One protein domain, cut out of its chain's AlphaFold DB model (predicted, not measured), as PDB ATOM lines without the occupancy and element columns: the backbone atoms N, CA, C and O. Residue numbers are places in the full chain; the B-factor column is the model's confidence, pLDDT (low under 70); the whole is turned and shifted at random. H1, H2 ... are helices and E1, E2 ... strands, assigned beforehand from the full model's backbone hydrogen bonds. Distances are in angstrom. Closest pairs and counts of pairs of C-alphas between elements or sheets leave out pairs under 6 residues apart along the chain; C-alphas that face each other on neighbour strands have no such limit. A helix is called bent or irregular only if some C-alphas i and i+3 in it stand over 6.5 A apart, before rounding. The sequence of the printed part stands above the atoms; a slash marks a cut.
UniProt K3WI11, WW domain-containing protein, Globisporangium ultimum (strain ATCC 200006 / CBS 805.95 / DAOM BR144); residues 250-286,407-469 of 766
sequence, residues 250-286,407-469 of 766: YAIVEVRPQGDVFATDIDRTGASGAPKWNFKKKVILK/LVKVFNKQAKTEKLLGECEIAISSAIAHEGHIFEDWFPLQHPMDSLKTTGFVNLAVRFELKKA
ATOM      1  N   TYR A 250     191.033 249.287 266.151       77.81
ATOM      2  CA  TYR A 250     190.336 249.632 267.386       77.81
ATOM      3  C   TYR A 250     190.617 251.090 267.738       77.81
ATOM      4  O   TYR A 250     191.644 251.652 267.348       77.81
ATOM      5  N   ALA A 251     189.707 251.705 268.479       81.00
ATOM      6  CA  ALA A 251     189.875 253.051 268.985       81.00
ATOM      7  C   ALA A 251     190.174 253.020 270.484       81.00
ATOM      8  O   ALA A 251     189.574 252.260 271.241       81.00
ATOM      9  N   ILE A 252     191.090 253.875 270.921       85.81
ATOM     10  CA  ILE A 252     191.229 254.270 272.315       85.81
ATOM     11  C   ILE A 252     190.499 255.598 272.479       85.81
ATOM     12  O   ILE A 252     190.784 256.553 271.756       85.81
ATOM     13  N   VAL A 253     189.569 255.647 273.426       83.62
ATOM     14  CA  VAL A 253     188.801 256.835 273.784       83.62
ATOM     15  C   VAL A 253     189.164 257.230 275.209       83.62
ATOM     16  O   VAL A 253     189.025 256.439 276.140       83.62
ATOM     17  N   GLU A 254     189.643 258.455 275.374       83.31
ATOM     18  CA  GLU A 254     190.057 259.030 276.652       83.31
ATOM     19  C   GLU A 254     189.295 260.336 276.882       83.31
ATOM     20  O   GLU A 254     189.254 261.190 275.997       83.31
ATOM     21  N   VAL A 255     188.719 260.520 278.073       78.62
ATOM     22  CA  VAL A 255     188.147 261.815 278.467       78.62
ATOM     23  C   VAL A 255     189.151 262.571 279.337       78.62
ATOM     24  O   VAL A 255     189.638 262.050 280.337       78.62
ATOM     25  N   ARG A 256     189.474 263.804 278.944       71.19
ATOM     26  CA  ARG A 256     190.418 264.702 279.629       71.19
ATOM     27  C   ARG A 256     189.693 265.913 280.213       71.19
ATOM     28  O   ARG A 256     188.712 266.332 279.615       71.19
ATOM     29  N   PRO A 257     190.174 266.517 281.317       55.69
ATOM     30  CA  PRO A 257     191.353 266.115 282.094       55.69
ATOM     31  C   PRO A 257     191.093 264.941 283.052       55.69
ATOM     32  O   PRO A 257     192.037 264.390 283.610       55.69
ATOM     33  N   GLN A 258     189.830 264.572 283.263       62.16
ATOM     34  CA  GLN A 258     189.417 263.472 284.131       62.16
ATOM     35  C   GLN A 258     188.527 262.514 283.346       62.16
ATOM     36  O   GLN A 258     187.691 262.956 282.561       62.16
ATOM     37  N   GLY A 259     188.686 261.220 283.596       66.44
ATOM     38  CA  GLY A 259     187.938 260.169 282.926       66.44
ATOM     39  C   GLY A 259     188.787 258.921 282.740       66.44
ATOM     40  O   GLY A 259     190.017 258.966 282.793       66.44
ATOM     41  N   ASP A 260     188.114 257.799 282.551       69.25
ATOM     42  CA  ASP A 260     188.763 256.534 282.244       69.25
ATOM     43  C   ASP A 260     189.188 256.488 280.771       69.25
ATOM     44  O   ASP A 260     188.593 257.128 279.896       69.25
ATOM     45  N   VAL A 261     190.221 255.690 280.504       79.38
ATOM     46  CA  VAL A 261     190.640 255.335 279.148       79.38
ATOM     47  C   VAL A 261     189.964 254.026 278.777       79.38
ATOM     48  O   VAL A 261     190.067 253.034 279.501       79.38
ATOM     49  N   PHE A 262     189.313 254.003 277.623       78.94
ATOM     50  CA  PHE A 262     188.652 252.816 277.105       78.94
ATOM     51  C   PHE A 262     189.246 252.438 275.762       78.94
ATOM     52  O   PHE A 262     189.553 253.304 274.952       78.94
ATOM     53  N   ALA A 263     189.373 251.140 275.519       76.81
ATOM     54  CA  ALA A 263     189.649 250.612 274.197       76.81
ATOM     55  C   ALA A 263     188.374 249.953 273.677       76.81
ATOM     56  O   ALA A 263     187.712 249.225 274.420       76.81
ATOM     57  N   THR A 264     188.026 250.213 272.422       73.19
ATOM     58  CA  THR A 264     187.014 249.416 271.735       73.19
ATOM     59  C   THR A 264     187.566 248.016 271.506       73.19
ATOM     60  O   THR A 264     188.778 247.826 271.351       73.19
ATOM     61  N   ASP A 265     186.677 247.034 271.428       67.56
ATOM     62  CA  ASP A 265     187.076 245.720 270.951       67.56
ATOM     63  C   ASP A 265     187.542 245.811 269.496       67.56
ATOM     64  O   ASP A 265     187.113 246.667 268.714       67.56
ATOM     65  N   ILE A 266     188.463 244.920 269.146       65.31
ATOM     66  CA  ILE A 266     188.859 244.718 267.759       65.31
ATOM     67  C   ILE A 266     187.721 243.945 267.116       65.31
ATOM     68  O   ILE A 266     187.424 242.830 267.553       65.31
ATOM     69  N   ASP A 267     187.084 244.532 266.107       57.22
ATOM     70  CA  ASP A 267     185.978 243.887 265.411       57.22
ATOM     71  C   ASP A 267     186.489 242.720 264.553       57.22
ATOM     72  O   ASP A 267     186.742 242.841 263.360       57.22
ATOM     73  N   ARG A 268     186.680 241.569 265.201       53.66
ATOM     74  CA  ARG A 268     187.058 240.300 264.559       53.66
ATOM     75  C   ARG A 268     185.846 239.489 264.112       53.66
ATOM     76  O   ARG A 268     186.003 238.469 263.449       53.66
ATOM     77  N   THR A 269     184.656 239.900 264.542       44.38
ATOM     78  CA  THR A 269     183.395 239.156 264.416       44.38
ATOM     79  C   THR A 269     182.458 239.746 263.369       44.38
ATOM     80  O   THR A 269     181.536 239.068 262.916       44.38
ATOM     81  N   GLY A 270     182.673 241.001 262.981       46.66
ATOM     82  CA  GLY A 270     181.877 241.700 261.995       46.66
ATOM     83  C   GLY A 270     182.076 241.097 260.617       46.66
ATOM     84  O   GLY A 270     183.145 241.188 260.019       46.66
ATOM     85  N   ALA A 271     180.999 240.549 260.056       42.72
ATOM     86  CA  ALA A 271     180.966 240.180 258.649       42.72
ATOM     87  C   ALA A 271     181.311 241.396 257.751       42.72
ATOM     88  O   ALA A 271     181.861 241.206 256.676       42.72
ATOM     89  N   SER A 272     181.076 242.632 258.232       45.84
ATOM     90  CA  SER A 272     181.166 243.916 257.511       45.84
ATOM     91  C   SER A 272     182.516 244.257 256.878       45.84
ATOM     92  O   SER A 272     182.529 245.033 255.928       45.84
ATOM     93  N   GLY A 273     183.645 243.761 257.395       45.69
ATOM     94  CA  GLY A 273     184.994 244.164 256.952       45.69
ATOM     95  C   GLY A 273     185.360 245.642 257.194       45.69
ATOM     96  O   GLY A 273     186.542 245.964 257.287       45.69
ATOM     97  N   ALA A 274     184.377 246.536 257.341       46.12
ATOM     98  CA  ALA A 274     184.544 247.841 257.957       46.12
ATOM     99  C   ALA A 274     184.522 247.712 259.479       46.12
ATOM    100  O   ALA A 274     183.607 247.076 260.011       46.12
ATOM    101  N   PRO A 275     185.447 248.381 260.180       50.22
ATOM    102  CA  PRO A 275     185.388 248.494 261.624       50.22
ATOM    103  C   PRO A 275     184.159 249.315 262.024       50.22
ATOM    104  O   PRO A 275     184.170 250.545 261.989       50.22
ATOM    105  N   LYS A 276     183.066 248.639 262.381       52.53
ATOM    106  CA  LYS A 276     181.869 249.288 262.925       52.53
ATOM    107  C   LYS A 276     181.924 249.193 264.441       52.53
ATOM    108  O   LYS A 276     181.429 248.246 265.043       52.53
ATOM    109  N   TRP A 277     182.532 250.195 265.067       60.84
ATOM    110  CA  TRP A 277     182.607 250.277 266.524       60.84
ATOM    111  C   TRP A 277     181.302 250.837 267.100       60.84
ATOM    112  O   TRP A 277     181.175 252.036 267.325       60.84
ATOM    113  N   ASN A 278     180.321 249.975 267.370       58.22
ATOM    114  CA  ASN A 278     179.181 250.360 268.204       58.22
ATOM    115  C   ASN A 278     179.507 250.051 269.673       58.22
ATOM    116  O   ASN A 278     179.166 248.991 270.196       58.22
ATOM    117  N   PHE A 279     180.245 250.956 270.316       62.34
ATOM    118  CA  PHE A 279     180.676 250.822 271.706       62.34
ATOM    119  C   PHE A 279     179.980 251.867 272.578       62.34
ATOM    120  O   PHE A 279     180.136 253.068 272.373       62.34
ATOM    121  N   LYS A 280     179.230 251.412 273.586       68.31
ATOM    122  CA  LYS A 280     178.547 252.289 274.543       68.31
ATOM    123  C   LYS A 280     179.205 252.178 275.909       68.31
ATOM    124  O   LYS A 280     179.163 251.122 276.541       68.31
ATOM    125  N   LYS A 281     179.764 253.283 276.402       71.25
ATOM    126  CA  LYS A 281     180.377 253.347 277.731       71.25
ATOM    127  C   LYS A 281     179.879 254.549 278.511       71.25
ATOM    128  O   LYS A 281     179.641 255.614 277.953       71.25
ATOM    129  N   LYS A 282     179.722 254.355 279.817       73.06
ATOM    130  CA  LYS A 282     179.386 255.417 280.758       73.06
ATOM    131  C   LYS A 282     180.666 255.929 281.407       73.06
ATOM    132  O   LYS A 282     181.402 255.134 281.984       73.06
ATOM    133  N   VAL A 283     180.886 257.237 281.333       72.81
ATOM    134  CA  VAL A 283     182.001 257.931 281.987       72.81
ATOM    135  C   VAL A 283     181.427 258.848 283.056       72.81
ATOM    136  O   VAL A 283     180.463 259.564 282.796       72.81
ATOM    137  N   ILE A 284     181.983 258.799 284.266       72.81
ATOM    138  CA  ILE A 284     181.570 259.668 285.372       72.81
ATOM    139  C   ILE A 284     182.646 260.733 285.546       72.81
ATOM    140  O   ILE A 284     183.776 260.426 285.920       72.81
ATOM    141  N   LEU A 285     182.286 261.985 285.275       70.81
ATOM    142  CA  LEU A 285     183.151 263.134 285.516       70.81
ATOM    143  C   LEU A 285     182.889 263.661 286.924       70.81
ATOM    144  O   LEU A 285     181.750 263.975 287.270       70.81
ATOM    145  N   LYS A 286     183.940 263.715 287.744       67.81
ATOM    146  CA  LYS A 286     183.864 264.276 289.094       67.81
ATOM    147  C   LYS A 286     183.986 265.796 289.011       67.81
ATOM    148  O   LYS A 286     184.665 266.340 288.143       67.81
ATOM    149  N   LEU A 407     189.391 262.577 273.584       86.19
ATOM    150  CA  LEU A 407     190.480 262.202 272.695       86.19
ATOM    151  C   LEU A 407     190.175 260.822 272.119       86.19
ATOM    152  O   LEU A 407     190.011 259.858 272.867       86.19
ATOM    153  N   VAL A 408     190.136 260.728 270.793       86.94
ATOM    154  CA  VAL A 408     189.969 259.466 270.072       86.94
ATOM    155  C   VAL A 408     191.255 259.169 269.318       86.94
ATOM    156  O   VAL A 408     191.724 259.992 268.538       86.94
ATOM    157  N   LYS A 409     191.824 257.986 269.539       88.62
ATOM    158  CA  LYS A 409     193.009 257.481 268.837       88.62
ATOM    159  C   LYS A 409     192.681 256.163 268.172       88.62
ATOM    160  O   LYS A 409     192.352 255.202 268.857       88.62
ATOM    161  N   VAL A 410     192.806 256.093 266.855       85.50
ATOM    162  CA  VAL A 410     192.512 254.882 266.092       85.50
ATOM    163  C   VAL A 410     193.803 254.157 265.766       85.50
ATOM    164  O   VAL A 410     194.687 254.693 265.098       85.50
ATOM    165  N   PHE A 411     193.893 252.910 266.202       83.94
ATOM    166  CA  PHE A 411     195.018 252.026 265.955       83.94
ATOM    167  C   PHE A 411     194.613 250.902 265.016       83.94
ATOM    168  O   PHE A 411     193.467 250.467 264.993       83.94
ATOM    169  N   ASN A 412     195.587 250.400 264.270       79.50
ATOM    170  CA  ASN A 412     195.509 249.144 263.549       79.50
ATOM    171  C   ASN A 412     196.402 248.128 264.259       79.50
ATOM    172  O   ASN A 412     197.621 248.333 264.344       79.50
ATOM    173  N   LYS A 413     195.805 247.058 264.786       71.81
ATOM    174  CA  LYS A 413     196.551 245.985 265.430       71.81
ATOM    175  C   LYS A 413     197.013 244.978 264.390       71.81
ATOM    176  O   LYS A 413     196.228 244.221 263.852       71.81
ATOM    177  N   GLN A 414     198.314 244.900 264.165       66.62
ATOM    178  CA  GLN A 414     198.903 243.814 263.389       66.62
ATOM    179  C   GLN A 414     199.460 242.750 264.336       66.62
ATOM    180  O   GLN A 414     199.715 243.024 265.509       66.62
ATOM    181  N   ALA A 415     199.703 241.537 263.830       56.94
ATOM    182  CA  ALA A 415     200.114 240.372 264.627       56.94
ATOM    183  C   ALA A 415     201.311 240.604 265.582       56.94
ATOM    184  O   ALA A 415     201.485 239.831 266.523       56.94
ATOM    185  N   LYS A 416     202.144 241.634 265.351       58.81
ATOM    186  CA  LYS A 416     203.296 241.988 266.202       58.81
ATOM    187  C   LYS A 416     203.457 243.484 266.511       58.81
ATOM    188  O   LYS A 416     204.362 243.831 267.263       58.81
ATOM    189  N   THR A 417     202.642 244.368 265.937       71.69
ATOM    190  CA  THR A 417     202.827 245.826 266.047       71.69
ATOM    191  C   THR A 417     201.493 246.555 266.029       71.69
ATOM    192  O   THR A 417     200.627 246.234 265.217       71.69
ATOM    193  N   GLU A 418     201.354 247.582 266.861       80.06
ATOM    194  CA  GLU A 418     200.226 248.514 266.820       80.06
ATOM    195  C   GLU A 418     200.653 249.771 266.060       80.06
ATOM    196  O   GLU A 418     201.670 250.391 266.383       80.06
ATOM    197  N   LYS A 419     199.901 250.135 265.018       82.38
ATOM    198  CA  LYS A 419     200.148 251.348 264.232       82.38
ATOM    199  C   LYS A 419     199.027 252.348 264.476       82.38
ATOM    200  O   LYS A 419     197.876 252.047 264.176       82.38
ATOM    201  N   LEU A 420     199.361 253.542 264.959       85.12
ATOM    202  CA  LEU A 420     198.411 254.652 265.043       85.12
ATOM    203  C   LEU A 420     198.046 255.115 263.622       85.12
ATOM    204  O   LEU A 420     198.923 255.482 262.838       85.12
ATOM    205  N   LEU A 421     196.761 255.046 263.280       81.25
ATOM    206  CA  LEU A 421     196.213 255.482 261.994       81.25
ATOM    207  C   LEU A 421     195.829 256.961 262.013       81.25
ATOM    208  O   LEU A 421     196.010 257.654 261.014       81.25
ATOM    209  N   GLY A 422     195.318 257.447 263.140       83.62
ATOM    210  CA  GLY A 422     194.980 258.851 263.316       83.62
ATOM    211  C   GLY A 422     194.365 259.143 264.671       83.62
ATOM    212  O   GLY A 422     193.994 258.228 265.411       83.62
ATOM    213  N   GLU A 423     194.278 260.426 264.995       88.88
ATOM    214  CA  GLU A 423     193.721 260.902 266.256       88.88
ATOM    215  C   GLU A 423     192.909 262.185 266.077       88.88
ATOM    216  O   GLU A 423     193.135 262.948 265.140       88.88
ATOM    217  N   CYS A 424     191.949 262.422 266.965       86.06
ATOM    218  CA  CYS A 424     191.223 263.683 267.033       86.06
ATOM    219  C   CYS A 424     190.871 264.041 268.479       86.06
ATOM    220  O   CYS A 424     190.573 263.167 269.298       86.06
ATOM    221  N   GLU A 425     190.870 265.338 268.782       83.06
ATOM    222  CA  GLU A 425     190.360 265.884 270.039       83.06
ATOM    223  C   GLU A 425     189.019 266.574 269.801       83.06
ATOM    224  O   GLU A 425     188.897 267.429 268.927       83.06
ATOM    225  N   ILE A 426     188.023 266.224 270.610       80.56
ATOM    226  CA  ILE A 426     186.649 266.702 270.476       80.56
ATOM    227  C   ILE A 426     186.249 267.405 271.769       80.56
ATOM    228  O   ILE A 426     186.239 266.803 272.845       80.56
ATOM    229  N   ALA A 427     185.905 268.687 271.674       76.12
ATOM    230  CA  ALA A 427     185.328 269.428 272.787       76.12
ATOM    231  C   ALA A 427     183.849 269.056 272.944       76.12
ATOM    232  O   ALA A 427     183.082 269.132 271.989       76.12
ATOM    233  N   ILE A 428     183.437 268.676 274.153       73.00
ATOM    234  CA  ILE A 428     182.055 268.243 274.445       73.00
ATOM    235  C   ILE A 428     181.289 269.253 275.312       73.00
ATOM    236  O   ILE A 428     180.285 268.940 275.943       73.00
ATOM    237  N   SER A 429     181.772 270.491 275.350       65.69
ATOM    238  CA  SER A 429     181.332 271.552 276.263       65.69
ATOM    239  C   SER A 429     179.881 271.978 276.029       65.69
ATOM    240  O   SER A 429     179.119 272.120 276.982       65.69
ATOM    241  N   SER A 430     179.480 272.106 274.762       59.66
ATOM    242  CA  SER A 430     178.103 272.424 274.362       59.66
ATOM    243  C   SER A 430     177.110 271.331 274.767       59.66
ATOM    244  O   SER A 430     175.982 271.629 275.150       59.66
ATOM    245  N   ALA A 431     177.542 270.071 274.739       62.06
ATOM    246  CA  ALA A 431     176.713 268.929 275.099       62.06
ATOM    247  C   ALA A 431     176.581 268.746 276.626       62.06
ATOM    248  O   ALA A 431     175.552 268.262 277.088       62.06
ATOM    249  N   ILE A 432     177.567 269.187 277.420       62.44
ATOM    250  CA  ILE A 432     177.502 269.177 278.897       62.44
ATOM    251  C   ILE A 432     176.499 270.209 279.436       62.44
ATOM    252  O   ILE A 432     175.878 269.971 280.470       62.44
ATOM    253  N   ALA A 433     176.327 271.347 278.755       58.66
ATOM    254  CA  ALA A 433     175.472 272.440 279.225       58.66
ATOM    255  C   ALA A 433     173.970 272.090 279.268       58.66
ATOM    256  O   ALA A 433     173.196 272.779 279.933       58.66
ATOM    257  N   HIS A 434     173.553 271.025 278.578       56.78
ATOM    258  CA  HIS A 434     172.156 270.629 278.446       56.78
ATOM    259  C   HIS A 434     171.962 269.172 278.887       56.78
ATOM    260  O   HIS A 434     172.333 268.232 278.187       56.78
ATOM    261  N   GLU A 435     171.360 268.973 280.060       53.72
ATOM    262  CA  GLU A 435     171.020 267.639 280.561       53.72
ATOM    263  C   GLU A 435     170.107 266.889 279.572       53.72
ATOM    264  O   GLU A 435     169.127 267.441 279.073       53.72
ATOM    265  N   GLY A 436     170.436 265.627 279.270       57.00
ATOM    266  CA  GLY A 436     169.696 264.800 278.312       57.00
ATOM    267  C   GLY A 436     170.072 265.026 276.845       57.00
ATOM    268  O   GLY A 436     169.547 264.326 275.976       57.00
ATOM    269  N   HIS A 437     170.995 265.947 276.552       66.31
ATOM    270  CA  HIS A 437     171.448 266.211 275.193       66.31
ATOM    271  C   HIS A 437     172.276 265.042 274.643       66.31
ATOM    272  O   HIS A 437     173.176 264.515 275.308       66.31
ATOM    273  N   ILE A 438     171.962 264.654 273.406       68.00
ATOM    274  CA  ILE A 438     172.735 263.706 272.606       68.00
ATOM    275  C   ILE A 438     173.381 264.504 271.484       68.00
ATOM    276  O   ILE A 438     172.706 265.233 270.764       68.00
ATOM    277  N   PHE A 439     174.690 264.373 271.356       70.38
ATOM    278  CA  PHE A 439     175.450 264.908 270.242       70.38
ATOM    279  C   PHE A 439     175.987 263.725 269.431       70.38
ATOM    280  O   PHE A 439     176.643 262.864 270.010       70.38
ATOM    281  N   GLU A 440     175.694 263.664 268.134       80.56
ATOM    282  CA  GLU A 440     176.195 262.646 267.201       80.56
ATOM    283  C   GLU A 440     176.740 263.350 265.959       80.56
ATOM    284  O   GLU A 440     175.997 264.075 265.299       80.56
ATOM    285  N   ASP A 441     178.030 263.172 265.671       73.31
ATOM    286  CA  ASP A 441     178.686 263.843 264.545       73.31
ATOM    287  C   ASP A 441     179.934 263.084 264.065       73.31
ATOM    288  O   ASP A 441     180.478 262.228 264.774       73.31
ATOM    289  N   TRP A 442     180.390 263.414 262.856       79.00
ATOM    290  CA  TRP A 442     181.586 262.867 262.224       79.00
ATOM    291  C   TRP A 442     182.788 263.794 262.400       79.00
ATOM    292  O   TRP A 442     182.796 264.940 261.958       79.00
ATOM    293  N   PHE A 443     183.864 263.255 262.967       78.56
ATOM    294  CA  PHE A 443     185.093 263.989 263.240       78.56
ATOM    295  C   PHE A 443     186.252 263.505 262.377       78.56
ATOM    296  O   PHE A 443     186.483 262.297 262.300       78.56
ATOM    297  N   PRO A 444     187.020 264.411 261.753       76.69
ATOM    298  CA  PRO A 444     188.196 264.032 260.986       76.69
ATOM    299  C   PRO A 444     189.311 263.529 261.912       76.69
ATOM    300  O   PRO A 444     189.691 264.199 262.871       76.69
ATOM    301  N   LEU A 445     189.878 262.371 261.585       81.00
ATOM    302  CA  LEU A 445     191.089 261.840 262.207       81.00
ATOM    303  C   LEU A 445     192.312 262.470 261.541       81.00
ATOM    304  O   LEU A 445     192.482 262.376 260.325       81.00
ATOM    305  N   GLN A 446     193.181 263.092 262.331       83.75
ATOM    306  CA  GLN A 446     194.421 263.702 261.858       83.75
ATOM    307  C   GLN A 446     195.558 262.681 261.814       83.75
ATOM    308  O   GLN A 446     195.647 261.782 262.656       83.75
ATOM    309  N   HIS A 447     196.446 262.817 260.829       81.31
ATOM    310  CA  HIS A 447     197.619 261.961 260.710       81.31
ATOM    311  C   HIS A 447     198.612 262.247 261.854       81.31
ATOM    312  O   HIS A 447     198.961 263.407 262.072       81.31
ATOM    313  N   PRO A 448     199.183 261.220 262.517       75.38
ATOM    314  CA  PRO A 448     200.021 261.411 263.712       75.38
ATOM    315  C   PRO A 448     201.277 262.267 263.512       75.38
ATOM    316  O   PRO A 448     201.829 262.806 264.463       75.38
ATOM    317  N   MET A 449     201.763 262.336 262.272       75.69
ATOM    318  CA  MET A 449     202.978 263.071 261.897       75.69
ATOM    319  C   MET A 449     202.690 264.288 261.010       75.69
ATOM    320  O   MET A 449     203.624 264.988 260.636       75.69
ATOM    321  N   ASP A 450     201.433 264.497 260.609       72.94
ATOM    322  CA  ASP A 450     201.048 265.569 259.688       72.94
ATOM    323  C   ASP A 450     199.623 266.041 259.997       72.94
ATOM    324  O   ASP A 450     198.637 265.493 259.506       72.94
ATOM    325  N   SER A 451     199.516 267.080 260.819       63.75
ATOM    326  CA  SER A 451     198.234 267.609 261.287       63.75
ATOM    327  C   SER A 451     197.358 268.200 260.179       63.75
ATOM    328  O   SER A 451     196.173 268.430 260.399       63.75
ATOM    329  N   LEU A 452     197.919 268.468 258.993       64.44
ATOM    330  CA  LEU A 452     197.166 268.969 257.839       64.44
ATOM    331  C   LEU A 452     196.512 267.840 257.035       64.44
ATOM    332  O   LEU A 452     195.679 268.101 256.168       64.44
ATOM    333  N   LYS A 453     196.881 266.585 257.310       68.12
ATOM    334  CA  LYS A 453     196.416 265.420 256.568       68.12
ATOM    335  C   LYS A 453     195.360 264.649 257.354       68.12
ATOM    336  O   LYS A 453     195.658 264.031 258.373       68.12
ATOM    337  N   THR A 454     194.145 264.598 256.816       75.31
ATOM    338  CA  THR A 454     193.065 263.743 257.327       75.31
ATOM    339  C   THR A 454     193.280 262.294 256.884       75.31
ATOM    340  O   THR A 454     193.477 262.027 255.697       75.31
ATOM    341  N   THR A 455     193.263 261.345 257.821       70.44
ATOM    342  CA  THR A 455     193.433 259.901 257.551       70.44
ATOM    343  C   THR A 455     192.125 259.125 257.522       70.44
ATOM    344  O   THR A 455     192.104 257.986 257.059       70.44
ATOM    345  N   GLY A 456     191.038 259.737 257.985       72.19
ATOM    346  CA  GLY A 456     189.700 259.165 257.987       72.19
ATOM    347  C   GLY A 456     188.752 260.011 258.823       72.19
ATOM    348  O   GLY A 456     189.088 261.131 259.202       72.19
ATOM    349  N   PHE A 457     187.588 259.453 259.134       75.75
ATOM    350  CA  PHE A 457     186.605 260.075 260.014       75.75
ATOM    351  C   PHE A 457     186.138 259.077 261.072       75.75
ATOM    352  O   PHE A 457     186.139 257.869 260.838       75.75
ATOM    353  N   VAL A 458     185.730 259.586 262.231       75.62
ATOM    354  CA  VAL A 458     185.103 258.813 263.302       75.62
ATOM    355  C   VAL A 458     183.757 259.435 263.650       75.62
ATOM    356  O   VAL A 458     183.678 260.633 263.900       75.62
ATOM    357  N   ASN A 459     182.696 258.630 263.659       80.19
ATOM    358  CA  ASN A 459     181.410 259.054 264.202       80.19
ATOM    359  C   ASN A 459     181.428 258.848 265.720       80.19
ATOM    360  O   ASN A 459     181.770 257.759 266.190       80.19
ATOM    361  N   LEU A 460     181.071 259.884 266.476       77.81
ATOM    362  CA  LEU A 460     180.943 259.809 267.923       77.81
ATOM    363  C   LEU A 460     179.562 260.300 268.366       77.81
ATOM    364  O   LEU A 460     179.233 261.470 268.192       77.81
ATOM    365  N   ALA A 461     178.815 259.418 269.036       79.75
ATOM    366  CA  ALA A 461     177.579 259.747 269.736       79.75
ATOM    367  C   ALA A 461     177.822 259.848 271.254       79.75
ATOM    368  O   ALA A 461     178.192 258.867 271.904       79.75
ATOM    369  N   VAL A 462     177.587 261.022 271.841       76.19
ATOM    370  CA  VAL A 462     177.772 261.298 273.272       76.19
ATOM    371  C   VAL A 462     176.460 261.761 273.889       76.19
ATOM    372  O   VAL A 462     175.805 262.659 273.369       76.19
ATOM    373  N   ARG A 463     176.092 261.174 275.031       77.38
ATOM    374  CA  ARG A 463     174.921 261.565 275.822       77.38
ATOM    375  C   ARG A 463     175.347 262.027 277.207       77.38
ATOM    376  O   ARG A 463     176.095 261.313 277.876       77.38
ATOM    377  N   PHE A 464     174.809 263.160 277.649       74.44
ATOM    378  CA  PHE A 464     175.092 263.721 278.968       74.44
ATOM    379  C   PHE A 464     173.918 263.561 279.931       74.44
ATOM    380  O   PHE A 464     172.765 263.826 279.596       74.44
ATOM    381  N   GLU A 465     174.238 263.131 281.148       73.00
ATOM    382  CA  GLU A 465     173.310 263.029 282.274       73.00
ATOM    383  C   GLU A 465     173.960 263.703 283.482       73.00
ATOM    384  O   GLU A 465     175.035 263.282 283.924       73.00
ATOM    385  N   LEU A 466     173.324 264.751 284.006       70.88
ATOM    386  CA  LEU A 466     173.777 265.413 285.222       70.88
ATOM    387  C   LEU A 466     173.332 264.571 286.426       70.88
ATOM    388  O   LEU A 466     172.199 264.101 286.478       70.88
ATOM    389  N   LYS A 467     174.219 264.351 287.399       68.56
ATOM    390  CA  LYS A 467     173.881 263.644 288.645       68.56
ATOM    391  C   LYS A 467     174.343 264.444 289.840       68.56
ATOM    392  O   LYS A 467     175.439 265.006 289.819       68.56
ATOM    393  N   LYS A 468     173.545 264.460 290.906       64.69
ATOM    394  CA  LYS A 468     173.981 265.066 292.169       64.69
ATOM    395  C   LYS A 468     175.020 264.162 292.826       64.69
ATOM    396  O   LYS A 468     174.910 262.940 292.768       64.69
ATOM    397  N   ALA A 469     176.006 264.750 293.505       59.75
ATOM    398  CA  ALA A 469     177.046 263.987 294.205       59.75
ATOM    399  C   ALA A 469     176.466 262.969 295.213       59.75
ATOM    400  O   ALA A 469     177.025 261.893 295.394       59.75
TER     401      ALA A 469
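What this domain is: This is residues 250 to 286 and 407 to 469 of the 766 residues of the protein "WW domain-containing protein" of Globisporangium ultimum (strain ATCC 200006 / CBS 805.95 / DAOM BR144) (UniProt K3WI11). A twisted sheet of four strands, E2, E1, E3 and E4, has a long bent hairpin, E5 and E6, packed on its edge strand E4, and from there the hairpin diverges from E1 and E2. The short helix H1 sits near the end of the hairpin where E5 begins and E6 ends, and a long unnamed stretch follows E2, with residues 268 to 274 sticking out. The printed part has 100 residues with one named helix and six named strands, in the order E1, E2, E3, E4, H1, E5, E6. Both sheets are antiparallel, the larger in the order E2, E1, E3, E4, and the class is mostly strand. The whole is only just compact, close to loose, with a radius of gyration of the C-alphas of 14.8 A, and spans 45 by 33 by 22 A.

Where its parts are: Find C-alpha 250 at (190.336, 249.632, 267.386); from there E1 runs 19.4 A through residues 250 to 256. E2 is residues 261 to 263. E3, residues 407 to 414, covers 22.3 A, and E4, residues 417 to 427, covers 30.1 A and bends by 51 degrees at residue 421. H1 is residues 429 to 432. E5, residues 438 to 447, covers 27.6 A. E6, residues 450 to 463, covers 31.0 A, bends by 88 degrees at residue 453 and ends with C-alpha 463 at (174.921, 261.565, 275.822).

How they stand to each other: Begin with the sheet, where inner strands E1 and E3 are antiparallel at 155 degrees; look for N 252 and O 409, 2.8 A apart. In the hairpin of E1 and E2, find N 253 and O 262 at 2.8 A. In the hairpin of E3 and E4, find N 410 and O 422 at 2.8 A. Outward from E4, its closest C-alphas to E5 are those of Gly 422 and His 447, 4.8 A apart. E5 and E6 form a hairpin, with N 443 and O 458 at 2.8 A. E3 is near both E5 and E6, while E1 is apart from both. H1 is not on the sheet; its closest C-alphas to E5 are those of Ala 431 and Phe 439, 6.4 A apart. H1 is too short for an O i to N i+4 pair, but its one O i to N i+3 pair is within hydrogen-bond range.

The domain as a whole: The C-alphas of Lys 416 and Lys 468, 45.5 A apart, are the two farthest apart. Residues 287 to 406 are not printed; C-alphas 286 and 407 stand 17.8 A apart across this cut, in the link from E2 to E3. The links that are printed whole are tight. Mean pLDDT of the printed part is 70.6; look for values under 70 in 40 residues, among them 265 to 280 and 429 to 438.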